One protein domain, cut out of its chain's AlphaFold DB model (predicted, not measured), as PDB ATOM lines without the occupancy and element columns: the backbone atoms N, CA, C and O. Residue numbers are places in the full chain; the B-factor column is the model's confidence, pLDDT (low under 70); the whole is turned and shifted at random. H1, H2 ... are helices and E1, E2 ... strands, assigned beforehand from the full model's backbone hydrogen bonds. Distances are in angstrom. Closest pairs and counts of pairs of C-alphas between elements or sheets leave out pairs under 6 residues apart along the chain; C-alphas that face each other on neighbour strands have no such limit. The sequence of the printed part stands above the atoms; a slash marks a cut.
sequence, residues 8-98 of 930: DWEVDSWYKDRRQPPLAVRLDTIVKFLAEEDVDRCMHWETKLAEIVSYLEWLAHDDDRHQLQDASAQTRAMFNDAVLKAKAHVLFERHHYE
ATOM      1  N   ASP A   8       9.475 132.200 -39.873       82.44
ATOM      2  CA  ASP A   8       9.053 133.603 -40.040       82.44
ATOM      3  C   ASP A   8       9.030 134.104 -41.497       82.44
ATOM      4  O   ASP A   8       8.427 135.142 -41.789       82.44
ATOM      5  N   TRP A   9       9.754 133.425 -42.396       83.44
ATOM      6  CA  TRP A   9       9.854 133.758 -43.823       83.44
ATOM      7  C   TRP A   9       8.934 132.903 -44.696       83.44
ATOM      8  O   TRP A   9       8.670 133.278 -45.837       83.44
ATOM      9  N   GLU A  10       8.466 131.772 -44.170       77.75
ATOM     10  CA  GLU A  10       7.747 130.737 -44.922       77.75
ATOM     11  C   GLU A  10       6.303 130.555 -44.440       77.75
ATOM     12  O   GLU A  10       5.423 130.244 -45.240       77.75
ATOM     13  N   VAL A  11       6.044 130.771 -43.149       82.25
ATOM     14  CA  VAL A  11       4.723 130.627 -42.537       82.25
ATOM     15  C   VAL A  11       4.025 131.980 -42.519       82.25
ATOM     16  O   VAL A  11       4.561 132.974 -42.031       82.25
ATOM     17  N   ASP A  12       2.806 132.005 -43.048       83.56
ATOM     18  CA  ASP A  12       1.991 133.214 -43.090       83.56
ATOM     19  C   ASP A  12       1.642 133.728 -41.696       83.56
ATOM     20  O   ASP A  12       1.268 132.967 -40.797       83.56
ATOM     21  N   SER A  13       1.715 135.049 -41.557       85.38
ATOM     22  CA  SER A  13       1.334 135.739 -40.331       85.38
ATOM     23  C   SER A  13      -0.157 136.079 -40.331       85.38
ATOM     24  O   SER A  13      -0.863 135.943 -41.333       85.38
ATOM     25  N   TRP A  14      -0.674 136.506 -39.186       84.31
ATOM     26  CA  TRP A  14      -2.072 136.896 -39.022       84.31
ATOM     27  C   TRP A  14      -2.161 138.254 -38.353       84.31
ATOM     28  O   TRP A  14      -1.371 138.530 -37.465       84.31
ATOM     29  N   TYR A  15      -3.119 139.081 -38.769       85.56
ATOM     30  CA  TYR A  15      -3.418 140.386 -38.175       85.56
ATOM     31  C   TYR A  15      -4.926 140.629 -38.222       85.56
ATOM     32  O   TYR A  15      -5.501 140.598 -39.312       85.56
ATOM     33  N   LYS A  16      -5.572 140.860 -37.067       83.31
ATOM     34  CA  LYS A  16      -7.035 141.071 -36.956       83.31
ATOM     35  C   LYS A  16      -7.846 140.007 -37.717       83.31
ATOM     36  O   LYS A  16      -8.650 140.334 -38.589       83.31
ATOM     37  N   ASP A  17      -7.539 138.733 -37.468       79.50
ATOM     38  CA  ASP A  17      -8.132 137.557 -38.133       79.50
ATOM     39  C   ASP A  17      -7.986 137.498 -39.663       79.50
ATOM     40  O   ASP A  17      -8.582 136.648 -40.327       79.50
ATOM     41  N   ARG A  18      -7.145 138.356 -40.252       82.31
ATOM     42  CA  ARG A  18      -6.793 138.308 -41.672       82.31
ATOM     43  C   ARG A  18      -5.414 137.698 -41.850       82.31
ATOM     44  O   ARG A  18      -4.458 138.089 -41.179       82.31
ATOM     45  N   ARG A  19      -5.311 136.774 -42.804       82.62
ATOM     46  CA  ARG A  19      -4.043 136.181 -43.232       82.62
ATOM     47  C   ARG A  19      -3.180 137.253 -43.902       82.62
ATOM     48  O   ARG A  19      -3.647 137.969 -44.787       82.62
ATOM     49  N   GLN A  20      -1.943 137.363 -43.453       85.94
ATOM     50  CA  GLN A  20      -0.916 138.275 -43.939       85.94
ATOM     51  C   GLN A  20       0.250 137.462 -44.519       85.94
ATOM     52  O   GLN A  20       0.380 136.277 -44.210       85.94
ATOM     53  N   PRO A  21       1.122 138.081 -45.335       88.12
ATOM     54  CA  PRO A  21       2.381 137.459 -45.736       88.12
ATOM     55  C   PRO A  21       3.213 137.031 -44.516       88.12
ATOM     56  O   PRO A  21       2.958 137.519 -43.409       88.12
ATOM     57  N   PRO A  22       4.240 136.187 -44.691       91.12
ATOM     58  CA  PRO A  22       5.130 135.815 -43.600       91.12
ATOM     59  C   PRO A  22       5.679 137.042 -42.871       91.12
ATOM     60  O   PRO A  22       5.969 138.073 -43.496       91.12
ATOM     61  N   LEU A  23       5.789 136.946 -41.544       90.00
ATOM     62  CA  LEU A  23       6.065 138.088 -40.669       90.00
ATOM     63  C   LEU A  23       7.313 138.867 -41.112       90.00
ATOM     64  O   LEU A  23       7.289 140.095 -41.209       90.00
ATOM     65  N   ALA A  24       8.387 138.154 -41.456       87.56
ATOM     66  CA  ALA A  24       9.635 138.764 -41.895       87.56
ATOM     67  C   ALA A  24       9.501 139.507 -43.237       87.56
ATOM     68  O   ALA A  24      10.092 140.570 -43.416       87.56
ATOM     69  N   VAL A  25       8.678 138.998 -44.161       89.50
ATOM     70  CA  VAL A  25       8.403 139.649 -45.453       89.50
ATOM     71  C   VAL A  25       7.593 140.924 -45.243       89.50
ATOM     72  O   VAL A  25       7.895 141.960 -45.839       89.50
ATOM     73  N   ARG A  26       6.580 140.882 -44.370       90.00
ATOM     74  CA  ARG A  26       5.760 142.058 -44.059       90.00
ATOM     75  C   ARG A  26       6.598 143.163 -43.412       90.00
ATOM     76  O   ARG A  26       6.511 144.307 -43.855       90.00
ATOM     77  N   LEU A  27       7.449 142.819 -42.444       92.69
ATOM     78  CA  LEU A  27       8.366 143.767 -41.804       92.69
ATOM     79  C   LEU A  27       9.406 144.326 -42.786       92.69
ATOM     80  O   LEU A  27       9.605 145.535 -42.810       92.69
ATOM     81  N   ASP A  28       9.996 143.506 -43.662       91.94
ATOM     82  CA  ASP A  28      10.922 143.976 -44.712       91.94
ATOM     83  C   ASP A  28      10.248 144.980 -45.665       91.94
ATOM     84  O   ASP A  28      10.847 145.979 -46.065       91.94
ATOM     85  N   THR A  29       8.969 144.761 -45.985       92.25
ATOM     86  CA  THR A  29       8.190 145.676 -46.835       92.25
ATOM     87  C   THR A  29       7.954 147.019 -46.138       92.25
ATOM     88  O   THR A  29       8.123 148.070 -46.753       92.25
ATOM     89  N   ILE A  30       7.615 146.990 -44.846       93.81
ATOM     90  CA  ILE A  30       7.421 148.191 -44.020       93.81
ATOM     91  C   ILE A  30       8.734 148.968 -43.878       93.81
ATOM     92  O   ILE A  30       8.756 150.180 -44.072       93.81
ATOM     93  N   VAL A  31       9.841 148.278 -43.594       94.38
ATOM     94  CA  VAL A  31      11.166 148.894 -43.438       94.38
ATOM     95  C   VAL A  31      11.620 149.592 -44.719       94.38
ATOM     96  O   VAL A  31      12.205 150.673 -44.644       94.38
ATOM     97  N   LYS A  32      11.359 148.995 -45.888       91.94
ATOM     98  CA  LYS A  32      11.663 149.606 -47.191       91.94
ATOM     99  C   LYS A  32      10.772 150.803 -47.478       91.94
ATOM    100  O   LYS A  32      11.297 151.851 -47.838       91.94
ATOM    101  N   PHE A  33       9.465 150.678 -47.244       93.56
ATOM    102  CA  PHE A  33       8.528 151.788 -47.408       93.56
ATOM    103  C   PHE A  33       8.950 152.997 -46.563       93.56
ATOM    104  O   PHE A  33       9.145 154.076 -47.105       93.56
ATOM    105  N   LEU A  34       9.220 152.803 -45.268       91.56
ATOM    106  CA  LEU A  34       9.660 153.878 -44.369       91.56
ATOM    107  C   LEU A  34      11.068 154.422 -44.682       91.56
ATOM    108  O   LEU A  34      11.451 155.453 -44.137       91.56
ATOM    109  N   ALA A  35      11.874 153.733 -45.495       90.06
ATOM    110  CA  ALA A  35      13.196 154.210 -45.905       90.06
ATOM    111  C   ALA A  35      13.164 155.021 -47.211       90.06
ATOM    112  O   ALA A  35      14.026 155.877 -47.418       90.06
ATOM    113  N   GLU A  36      12.213 154.727 -48.098       87.12
ATOM    114  CA  GLU A  36      12.119 155.329 -49.433       87.12
ATOM    115  C   GLU A  36      11.106 156.484 -49.483       87.12
ATOM    116  O   GLU A  36      11.351 157.487 -50.168       87.12
ATOM    117  N   GLU A  37      10.022 156.364 -48.712       84.81
ATOM    118  CA  GLU A  37       8.881 157.278 -48.684       84.81
ATOM    119  C   GLU A  37       8.881 158.171 -47.429       84.81
ATOM    120  O   GLU A  37       9.379 157.793 -46.365       84.81
ATOM    121  N   ASP A  38       8.315 159.369 -47.568       88.44
ATOM    122  CA  ASP A  38       8.085 160.352 -46.504       88.44
ATOM    123  C   ASP A  38       6.783 161.136 -46.785       88.44
ATOM    124  O   ASP A  38       6.116 160.914 -47.806       88.44
ATOM    125  N   VAL A  39       6.420 162.053 -45.880       83.06
ATOM    126  CA  VAL A  39       5.206 162.884 -45.976       83.06
ATOM    127  C   VAL A  39       5.137 163.738 -47.247       83.06
ATOM    128  O   VAL A  39       4.044 163.990 -47.752       83.06
ATOM    129  N   ASP A  40       6.283 164.119 -47.818       74.19
ATOM    130  CA  ASP A  40       6.351 164.942 -49.028       74.19
ATOM    131  C   ASP A  40       6.369 164.095 -50.320       74.19
ATOM    132  O   ASP A  40       6.134 164.622 -51.412       74.19
ATOM    133  N   ARG A  41       6.662 162.789 -50.227       72.88
ATOM    134  CA  ARG A  41       6.805 161.866 -51.371       72.88
ATOM    135  C   ARG A  41       5.586 160.989 -51.623       72.88
ATOM    136  O   ARG A  41       5.282 160.691 -52.779       72.88
ATOM    137  N   CYS A  42       4.885 160.568 -50.570       78.06
ATOM    138  CA  CYS A  42       3.853 159.545 -50.685       78.06
ATOM    139  C   CYS A  42       2.432 160.126 -50.685       78.06
ATOM    140  O   CYS A  42       1.964 160.709 -49.710       78.06
ATOM    141  N   MET A  43       1.661 159.834 -51.738       69.06
ATOM    142  CA  MET A  43       0.216 160.084 -51.723       69.06
ATOM    143  C   MET A  43      -0.480 159.227 -50.653       69.06
ATOM    144  O   MET A  43      -0.243 158.013 -50.560       69.06
ATOM    145  N   HIS A  44      -1.358 159.862 -49.871       82.56
ATOM    146  CA  HIS A  44      -2.048 159.276 -48.710       82.56
ATOM    147  C   HIS A  44      -1.097 158.779 -47.611       82.56
ATOM    148  O   HIS A  44      -1.352 157.753 -46.978       82.56
ATOM    149  N   TRP A  45       0.015 159.494 -47.413       88.81
ATOM    150  CA  TRP A  45       1.008 159.185 -46.392       88.81
ATOM    151  C   TRP A  45       0.396 158.984 -45.001       88.81
ATOM    152  O   TRP A  45       0.614 157.934 -44.407       88.81
ATOM    153  N   GLU A  46      -0.448 159.911 -44.537       85.62
ATOM    154  CA  GLU A  46      -1.090 159.847 -43.213       85.62
ATOM    155  C   GLU A  46      -1.830 158.521 -42.982       85.62
ATOM    156  O   GLU A  46      -1.652 157.865 -41.958       85.62
ATOM    157  N   THR A  47      -2.616 158.073 -43.966       88.38
ATOM    158  CA  THR A  47      -3.378 156.820 -43.870       88.38
ATOM    159  C   THR A  47      -2.456 155.603 -43.829       88.38
ATOM    160  O   THR A  47      -2.647 154.706 -43.011       88.38
ATOM    161  N   LYS A  48      -1.425 155.571 -44.682       88.19
ATOM    162  CA  LYS A  48      -0.480 154.446 -44.753       88.19
ATOM    163  C   LYS A  48       0.415 154.372 -43.520       88.19
ATOM    164  O   LYS A  48       0.666 153.278 -43.019       88.19
ATOM    165  N   LEU A  49       0.877 155.515 -43.017       92.12
ATOM    166  CA  LEU A  49       1.664 155.586 -41.792       92.12
ATOM    167  C   LEU A  49       0.817 155.151 -40.590       92.12
ATOM    168  O   LEU A  49       1.285 154.333 -39.803       92.12
ATOM    169  N   ALA A  50      -0.445 155.588 -40.496       89.31
ATOM    170  CA  ALA A  50      -1.370 155.153 -39.448       89.31
ATOM    171  C   ALA A  50      -1.627 153.634 -39.476       89.31
ATOM    172  O   ALA A  50      -1.633 152.984 -38.432       89.31
ATOM    173  N   GLU A  51      -1.785 153.037 -40.663       91.25
ATOM    174  CA  GLU A  51      -1.918 151.581 -40.806       91.25
ATOM    175  C   GLU A  51      -0.655 150.827 -40.368       91.25
ATOM    176  O   GLU A  51      -0.755 149.788 -39.709       91.25
ATOM    177  N   ILE A  52       0.528 151.343 -40.716       93.75
ATOM    178  CA  ILE A  52       1.818 150.765 -40.321       93.75
ATOM    179  C   ILE A  52       1.999 150.844 -38.807       93.75
ATOM    180  O   ILE A  52       2.344 149.840 -38.187       93.75
ATOM    181  N   VAL A  53       1.735 152.005 -38.207       92.50
ATOM    182  CA  VAL A  53       1.827 152.218 -36.758       92.50
ATOM    183  C   VAL A  53       0.849 151.294 -36.026       92.50
ATOM    184  O   VAL A  53       1.276 150.539 -35.158       92.50
ATOM    185  N   SER A  54      -0.412 151.224 -36.467       92.00
ATOM    186  CA  SER A  54      -1.413 150.315 -35.887       92.00
ATOM    187  C   SER A  54      -1.009 148.839 -35.988       92.00
ATOM    188  O   SER A  54      -1.268 148.065 -35.066       92.00
ATOM    189  N   TYR A  55      -0.373 148.428 -37.090       92.25
ATOM    190  CA  TYR A  55       0.131 147.063 -37.247       92.25
ATOM    191  C   TYR A  55       1.318 146.769 -36.316       92.25
ATOM    192  O   TYR A  55       1.361 145.699 -35.713       92.25
ATOM    193  N   LEU A  56       2.267 147.703 -36.181       92.75
ATOM    194  CA  LEU A  56       3.436 147.543 -35.309       92.75
ATOM    195  C   LEU A  56       3.058 147.549 -33.821       92.75
ATOM    196  O   LEU A  56       3.617 146.767 -33.057       92.75
ATOM    197  N   GLU A  57       2.097 148.380 -33.418       89.94
ATOM    198  CA  GLU A  57       1.552 148.400 -32.054       89.94
ATOM    199  C   GLU A  57       0.848 147.095 -31.707       89.94
ATOM    200  O   GLU A  57       1.111 146.504 -30.660       89.94
ATOM    201  N   TRP A  58      -0.001 146.611 -32.615       92.00
ATOM    202  CA  TRP A  58      -0.673 145.332 -32.439       92.00
ATOM    203  C   TRP A  58       0.341 144.188 -32.289       92.00
ATOM    204  O   TRP A  58       0.218 143.383 -31.372       92.00
ATOM    205  N   LEU A  59       1.391 144.162 -33.118       90.31
ATOM    206  CA  LEU A  59       2.446 143.147 -33.037       90.31
ATOM    207  C   LEU A  59       3.224 143.199 -31.704       90.31
ATOM    208  O   LEU A  59       3.777 142.191 -31.267       90.31
ATOM    209  N   ALA A  60       3.292 144.373 -31.067       86.94
ATOM    210  CA  ALA A  60       3.986 144.578 -29.797       86.94
ATOM    211  C   ALA A  60       3.152 144.171 -28.572       86.94
ATOM    212  O   ALA A  60       3.723 143.722 -27.574       86.94
ATOM    213  N   HIS A  61       1.832 144.371 -28.622       82.31
ATOM    214  CA  HIS A  61       0.967 144.331 -27.437       82.31
ATOM    215  C   HIS A  61      -0.182 143.327 -27.515       82.31
ATOM    216  O   HIS A  61      -0.472 142.677 -26.514       82.31
ATOM    217  N   ASP A  62      -0.788 143.174 -28.688       80.00
ATOM    218  CA  ASP A  62      -2.088 142.517 -28.871       80.00
ATOM    219  C   ASP A  62      -1.994 141.281 -29.791       80.00
ATOM    220  O   ASP A  62      -2.990 140.816 -30.354       80.00
ATOM    221  N   ASP A  63      -0.786 140.751 -29.999       83.06
ATOM    222  CA  ASP A  63      -0.564 139.547 -30.799       83.06
ATOM    223  C   ASP A  63      -0.872 138.282 -29.987       83.06
ATOM    224  O   ASP A  63       0.011 137.670 -29.379       83.06
ATOM    225  N   ASP A  64      -2.137 137.860 -30.038       77.31
ATOM    226  CA  ASP A  64      -2.655 136.638 -29.405       77.31
ATOM    227  C   ASP A  64      -1.914 135.356 -29.826       77.31
ATOM    228  O   ASP A  64      -2.030 134.317 -29.175       77.31
ATOM    229  N   ARG A  65      -1.182 135.394 -30.950       79.94
ATOM    230  CA  ARG A  65      -0.467 134.239 -31.511       79.94
ATOM    231  C   ARG A  65       1.037 134.277 -31.258       79.94
ATOM    232  O   ARG A  65       1.727 133.389 -31.746       79.94
ATOM    233  N   HIS A  66       1.530 135.277 -30.525       82.94
ATOM    234  CA  HIS A  66       2.935 135.416 -30.130       82.94
ATOM    235  C   HIS A  66       3.946 135.305 -31.294       82.94
ATOM    236  O   HIS A  66       5.103 134.933 -31.102       82.94
ATOM    237  N   GLN A  67       3.549 135.710 -32.500       85.06
ATOM    238  CA  GLN A  67       4.313 135.585 -33.741       85.06
ATOM    239  C   GLN A  67       5.644 136.338 -33.675       85.06
ATOM    240  O   GLN A  67       6.638 135.863 -34.214       85.06
ATOM    241  N   LEU A  68       5.698 137.488 -32.995       85.75
ATOM    242  CA  LEU A  68       6.950 138.224 -32.773       85.75
ATOM    243  C   LEU A  68       7.844 137.576 -31.698       85.75
ATOM    244  O   LEU A  68       9.072 137.627 -31.805       85.75
ATOM    245  N   GLN A  69       7.246 136.976 -30.663       83.00
ATOM    246  CA  GLN A  69       7.984 136.338 -29.564       83.00
ATOM    247  C   GLN A  69       8.598 135.004 -29.987       83.00
ATOM    248  O   GLN A  69       9.674 134.660 -29.500       83.00
ATOM    249  N   ASP A  70       7.971 134.314 -30.937       84.06
ATOM    250  CA  ASP A  70       8.476 133.073 -31.525       84.06
ATOM    251  C   ASP A  70       9.416 133.324 -32.715       84.06
ATOM    252  O   ASP A  70      10.145 132.426 -33.139       84.06
ATOM    253  N   ALA A  71       9.471 134.563 -33.216       85.12
ATOM    254  CA  ALA A  71      10.301 134.921 -34.355       85.12
ATOM    255  C   ALA A  71      11.805 134.850 -34.051       85.12
ATOM    256  O   ALA A  71      12.266 135.091 -32.930       85.12
ATOM    257  N   SER A  72      12.598 134.613 -35.088       87.44
ATOM    258  CA  SER A  72      14.056 134.682 -35.075       87.44
ATOM    259  C   SER A  72      14.580 136.064 -34.659       87.44
ATOM    260  O   SER A  72      13.950 137.104 -34.875       87.44
ATOM    261  N   ALA A  73      15.798 136.093 -34.109       85.94
ATOM    262  CA  ALA A  73      16.461 137.332 -33.687       85.94
ATOM    263  C   ALA A  73      16.572 138.368 -34.824       85.94
ATOM    264  O   ALA A  73      16.497 139.572 -34.585       85.94
ATOM    265  N   GLN A  74      16.695 137.906 -36.072       85.81
ATOM    266  CA  GLN A  74      16.755 138.772 -37.246       85.81
ATOM    267  C   GLN A  74      15.410 139.460 -37.530       85.81
ATOM    268  O   GLN A  74      15.382 140.660 -37.797       85.81
ATOM    269  N   THR A  75      14.294 138.731 -37.446       88.81
ATOM    270  CA  THR A  75      12.938 139.286 -37.609       88.81
ATOM    271  C   THR A  75      12.613 140.289 -36.503       88.81
ATOM    272  O   THR A  75      12.086 141.365 -36.785       88.81
ATOM    273  N   ARG A  76      13.038 140.016 -35.261       89.00
ATOM    274  CA  ARG A  76      12.923 140.978 -34.148       89.00
ATOM    275  C   ARG A  76      13.754 142.243 -34.378       89.00
ATOM    276  O   ARG A  76      13.296 143.339 -34.071       89.00
ATOM    277  N   ALA A  77      14.944 142.124 -34.969       88.75
ATOM    278  CA  ALA A  77      15.749 143.287 -35.346       88.75
ATOM    279  C   ALA A  77      15.076 144.135 -36.444       88.75
ATOM    280  O   ALA A  77      15.104 145.360 -36.364       88.75
ATOM    281  N   MET A  78      14.423 143.502 -37.429       90.06
ATOM    282  CA  MET A  78      13.640 144.209 -38.456       90.06
ATOM    283  C   MET A  78      12.419 144.925 -37.869       90.06
ATOM    284  O   MET A  78      12.128 146.050 -38.268       90.06
ATOM    285  N   PHE A  79      11.739 144.317 -36.894       94.56
ATOM    286  CA  PHE A  79      10.666 144.975 -36.149       94.56
ATOM    287  C   PHE A  79      11.170 146.229 -35.419       94.56
ATOM    288  O   PHE A  79      10.595 147.304 -35.576       94.56
ATOM    289  N   ASN A  80      12.290 146.124 -34.698       90.56
ATOM    290  CA  ASN A  80      12.883 147.265 -33.998       90.56
ATOM    291  C   ASN A  80      13.305 148.393 -34.961       90.56
ATOM    292  O   ASN A  80      13.101 149.567 -34.651       90.56
ATOM    293  N   ASP A  81      13.849 148.056 -36.137       91.00
ATOM    294  CA  ASP A  81      14.188 149.038 -37.180       91.00
ATOM    295  C   ASP A  81      12.934 149.723 -37.753       91.00
ATOM    296  O   ASP A  81      12.908 150.945 -37.909       91.00
ATOM    297  N   ALA A  82      11.859 148.965 -37.997       93.56
ATOM    298  CA  ALA A  82      10.578 149.510 -38.448       93.56
ATOM    299  C   ALA A  82       9.984 150.498 -37.429       93.56
ATOM    300  O   ALA A  82       9.590 151.603 -37.805       93.56
ATOM    301  N   VAL A  83       9.977 150.138 -36.140       93.25
ATOM    302  CA  VAL A  83       9.489 151.002 -35.050       93.25
ATOM    303  C   VAL A  83      10.322 152.280 -34.942       93.25
ATOM    304  O   VAL A  83       9.769 153.375 -34.812       93.25
ATOM    305  N   LEU A  84      11.651 152.174 -35.040       91.75
ATOM    306  CA  LEU A  84      12.547 153.329 -34.967       91.75
ATOM    307  C   LEU A  84      12.322 154.294 -36.138       91.75
ATOM    308  O   LEU A  84      12.252 155.506 -35.925       91.75
ATOM    309  N   LYS A  85      12.163 153.771 -37.357       92.00
ATOM    310  CA  LYS A  85      11.893 154.577 -38.557       92.00
ATOM    311  C   LYS A  85      10.512 155.223 -38.530       92.00
ATOM    312  O   LYS A  85      10.408 156.409 -38.828       92.00
ATOM    313  N   ALA A  86       9.474 154.497 -38.111       91.12
ATOM    314  CA  ALA A  86       8.134 155.062 -37.955       91.12
ATOM    315  C   ALA A  86       8.141 156.217 -36.939       91.12
ATOM    316  O   ALA A  86       7.625 157.297 -37.217       91.12
ATOM    317  N   LYS A  87       8.827 156.043 -35.800       89.31
ATOM    318  CA  LYS A  87       8.999 157.102 -34.792       89.31
ATOM    319  C   LYS A  87       9.771 158.311 -35.328       89.31
ATOM    320  O   LYS A  87       9.443 159.443 -34.980       89.31
ATOM    321  N   ALA A  88      10.796 158.089 -36.151       88.25
ATOM    322  CA  ALA A  88      11.556 159.173 -36.768       88.25
ATOM    323  C   ALA A  88      10.679 160.026 -37.696       88.25
ATOM    324  O   ALA A  88      10.771 161.249 -37.634       88.25
ATOM    325  N   HIS A  89       9.798 159.398 -38.478       88.44
ATOM    326  CA  HIS A  89       8.839 160.100 -39.335       88.44
ATOM    327  C   HIS A  89       7.810 160.904 -38.535       88.44
ATOM    328  O   HIS A  89       7.644 162.090 -38.796       88.44
ATOM    329  N   VAL A  90       7.228 160.331 -37.475       85.81
ATOM    330  CA  VAL A  90       6.297 161.061 -36.587       85.81
ATOM    331  C   VAL A  90       6.977 162.268 -35.918       85.81
ATOM    332  O   VAL A  90       6.404 163.352 -35.832       85.81
ATOM    333  N   LEU A  91       8.226 162.118 -35.458       82.94
ATOM    334  CA  LEU A  91       8.996 163.227 -34.880       82.94
ATOM    335  C   LEU A  91       9.371 164.286 -35.921       82.94
ATOM    336  O   LEU A  91       9.388 165.477 -35.604       82.94
ATOM    337  N   PHE A  92       9.698 163.858 -37.140       81.56
ATOM    338  CA  PHE A  92       9.979 164.752 -38.254       81.56
ATOM    339  C   PHE A  92       8.747 165.593 -38.586       81.56
ATOM    340  O   PHE A  92       8.854 166.820 -38.619       81.56
ATOM    341  N   GLU A  93       7.579 164.958 -38.715       80.75
ATOM    342  CA  GLU A  93       6.312 165.636 -38.981       80.75
ATOM    343  C   GLU A  93       5.974 166.661 -37.898       80.75
ATOM    344  O   GLU A  93       5.749 167.839 -38.186       80.75
ATOM    345  N   ARG A  94       6.062 166.246 -36.632       75.88
ATOM    346  CA  ARG A  94       5.831 167.123 -35.482       75.88
ATOM    347  C   ARG A  94       6.796 168.307 -35.427       75.88
ATOM    348  O   ARG A  94       6.429 169.394 -34.999       75.88
ATOM    349  N   HIS A  95       8.048 168.130 -35.838       71.06
ATOM    350  CA  HIS A  95       9.018 169.225 -35.831       71.06
ATOM    351  C   HIS A  95       8.853 170.169 -37.034       71.06
ATOM    352  O   HIS A  95       9.203 171.346 -36.935       71.06
ATOM    353  N   HIS A  96       8.423 169.661 -38.190       68.12
ATOM    354  CA  HIS A  96       8.428 170.420 -39.445       68.12
ATOM    355  C   HIS A  96       7.072 171.046 -39.787       68.12
ATOM    356  O   HIS A  96       7.063 172.129 -40.374       68.12
ATOM    357  N   TYR A  97       5.957 170.422 -39.396       74.06
ATOM    358  CA  TYR A  97       4.610 170.876 -39.764       74.06
ATOM    359  C   TYR A  97       3.772 171.323 -38.563       74.06
ATOM    360  O   TYR A  97       2.936 172.213 -38.723       74.06
ATOM    361  N   GLU A  98       4.011 170.797 -37.354       66.44
ATOM    362  CA  GLU A  98       3.353 171.333 -36.159       66.44
ATOM    363  C   GLU A  98       4.100 172.564 -35.610       66.44
ATOM    364  O   GLU A  98       5.333 172.574 -35.516       66.44
TER     365      GLU A  98
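Overview. This is residues 8 to 98 of the 930 residues of an uncharacterized protein of Thermothielavioides terrestris (strain ATCC 38088 / NRRL 8126) (UniProt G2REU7). Three helices make an elongated up-and-down bundle, each running against the one before it, with a small hairpin of two strands, E1 and E2, at the end where H1 begins. H3 is the longest helix and runs along the length of the whole. The printed part has 91 residues, with the order E1, E2, H1, H2, H3; the two-strand sheet E1 - E2 is antiparallel and the class is mostly helix. The whole is compact, with a radius of gyration of the C-alphas of 13.4 A and spans of 39 by 25 by 21 A.

Along the chain. Find C-alpha 12 at (1.991, 133.214, -43.090), where E1 begins and runs to residue 15. E2 takes residues 18 to 22. H1 follows at residues 23 to 36, 20.3 A long, from C-alpha 23 at (6.065, 138.088, -40.669). H2 covers residues 45 to 61, 24.1 A. H3 covers residues 73 to 96, 34.5 A, ending at C-alpha 96 at (8.428, 170.420, -39.445).

Arrangement. Look first at H3, which touches H1 with residues 75 to 86 alone, the same way at a shallow tilt of 32 degrees; the closest C-alphas, of Val 31 and Ala 82, are 5.1 A apart. H2 and H3, a helical hairpin, touch at a steep tilt of 43 degrees, opposite ways, with the C-alphas of Leu 56 and Val 83 closest at 7.0 A. H1 and H2 are close but not clearly touching, with the C-alphas of Ile 30 and Ile 52 closest at 7.2 A. In the hairpin E1 and E2, N 15 and O 18 are 2.9 A apart, within hydrogen-bond range. E1 and H3 are apart. In H1, H2 and H3 every O i to N i+4 pair is within hydrogen-bond range.

Size, cuts and confidence. The C-alphas farthest apart, of Glu 10 and Glu 98, are 41.8 A apart. The printed part has no cut, and the link from H2 to H3 is long. Look for low confidence, pLDDT under 70, at residues 43, 96 and 98 of this model.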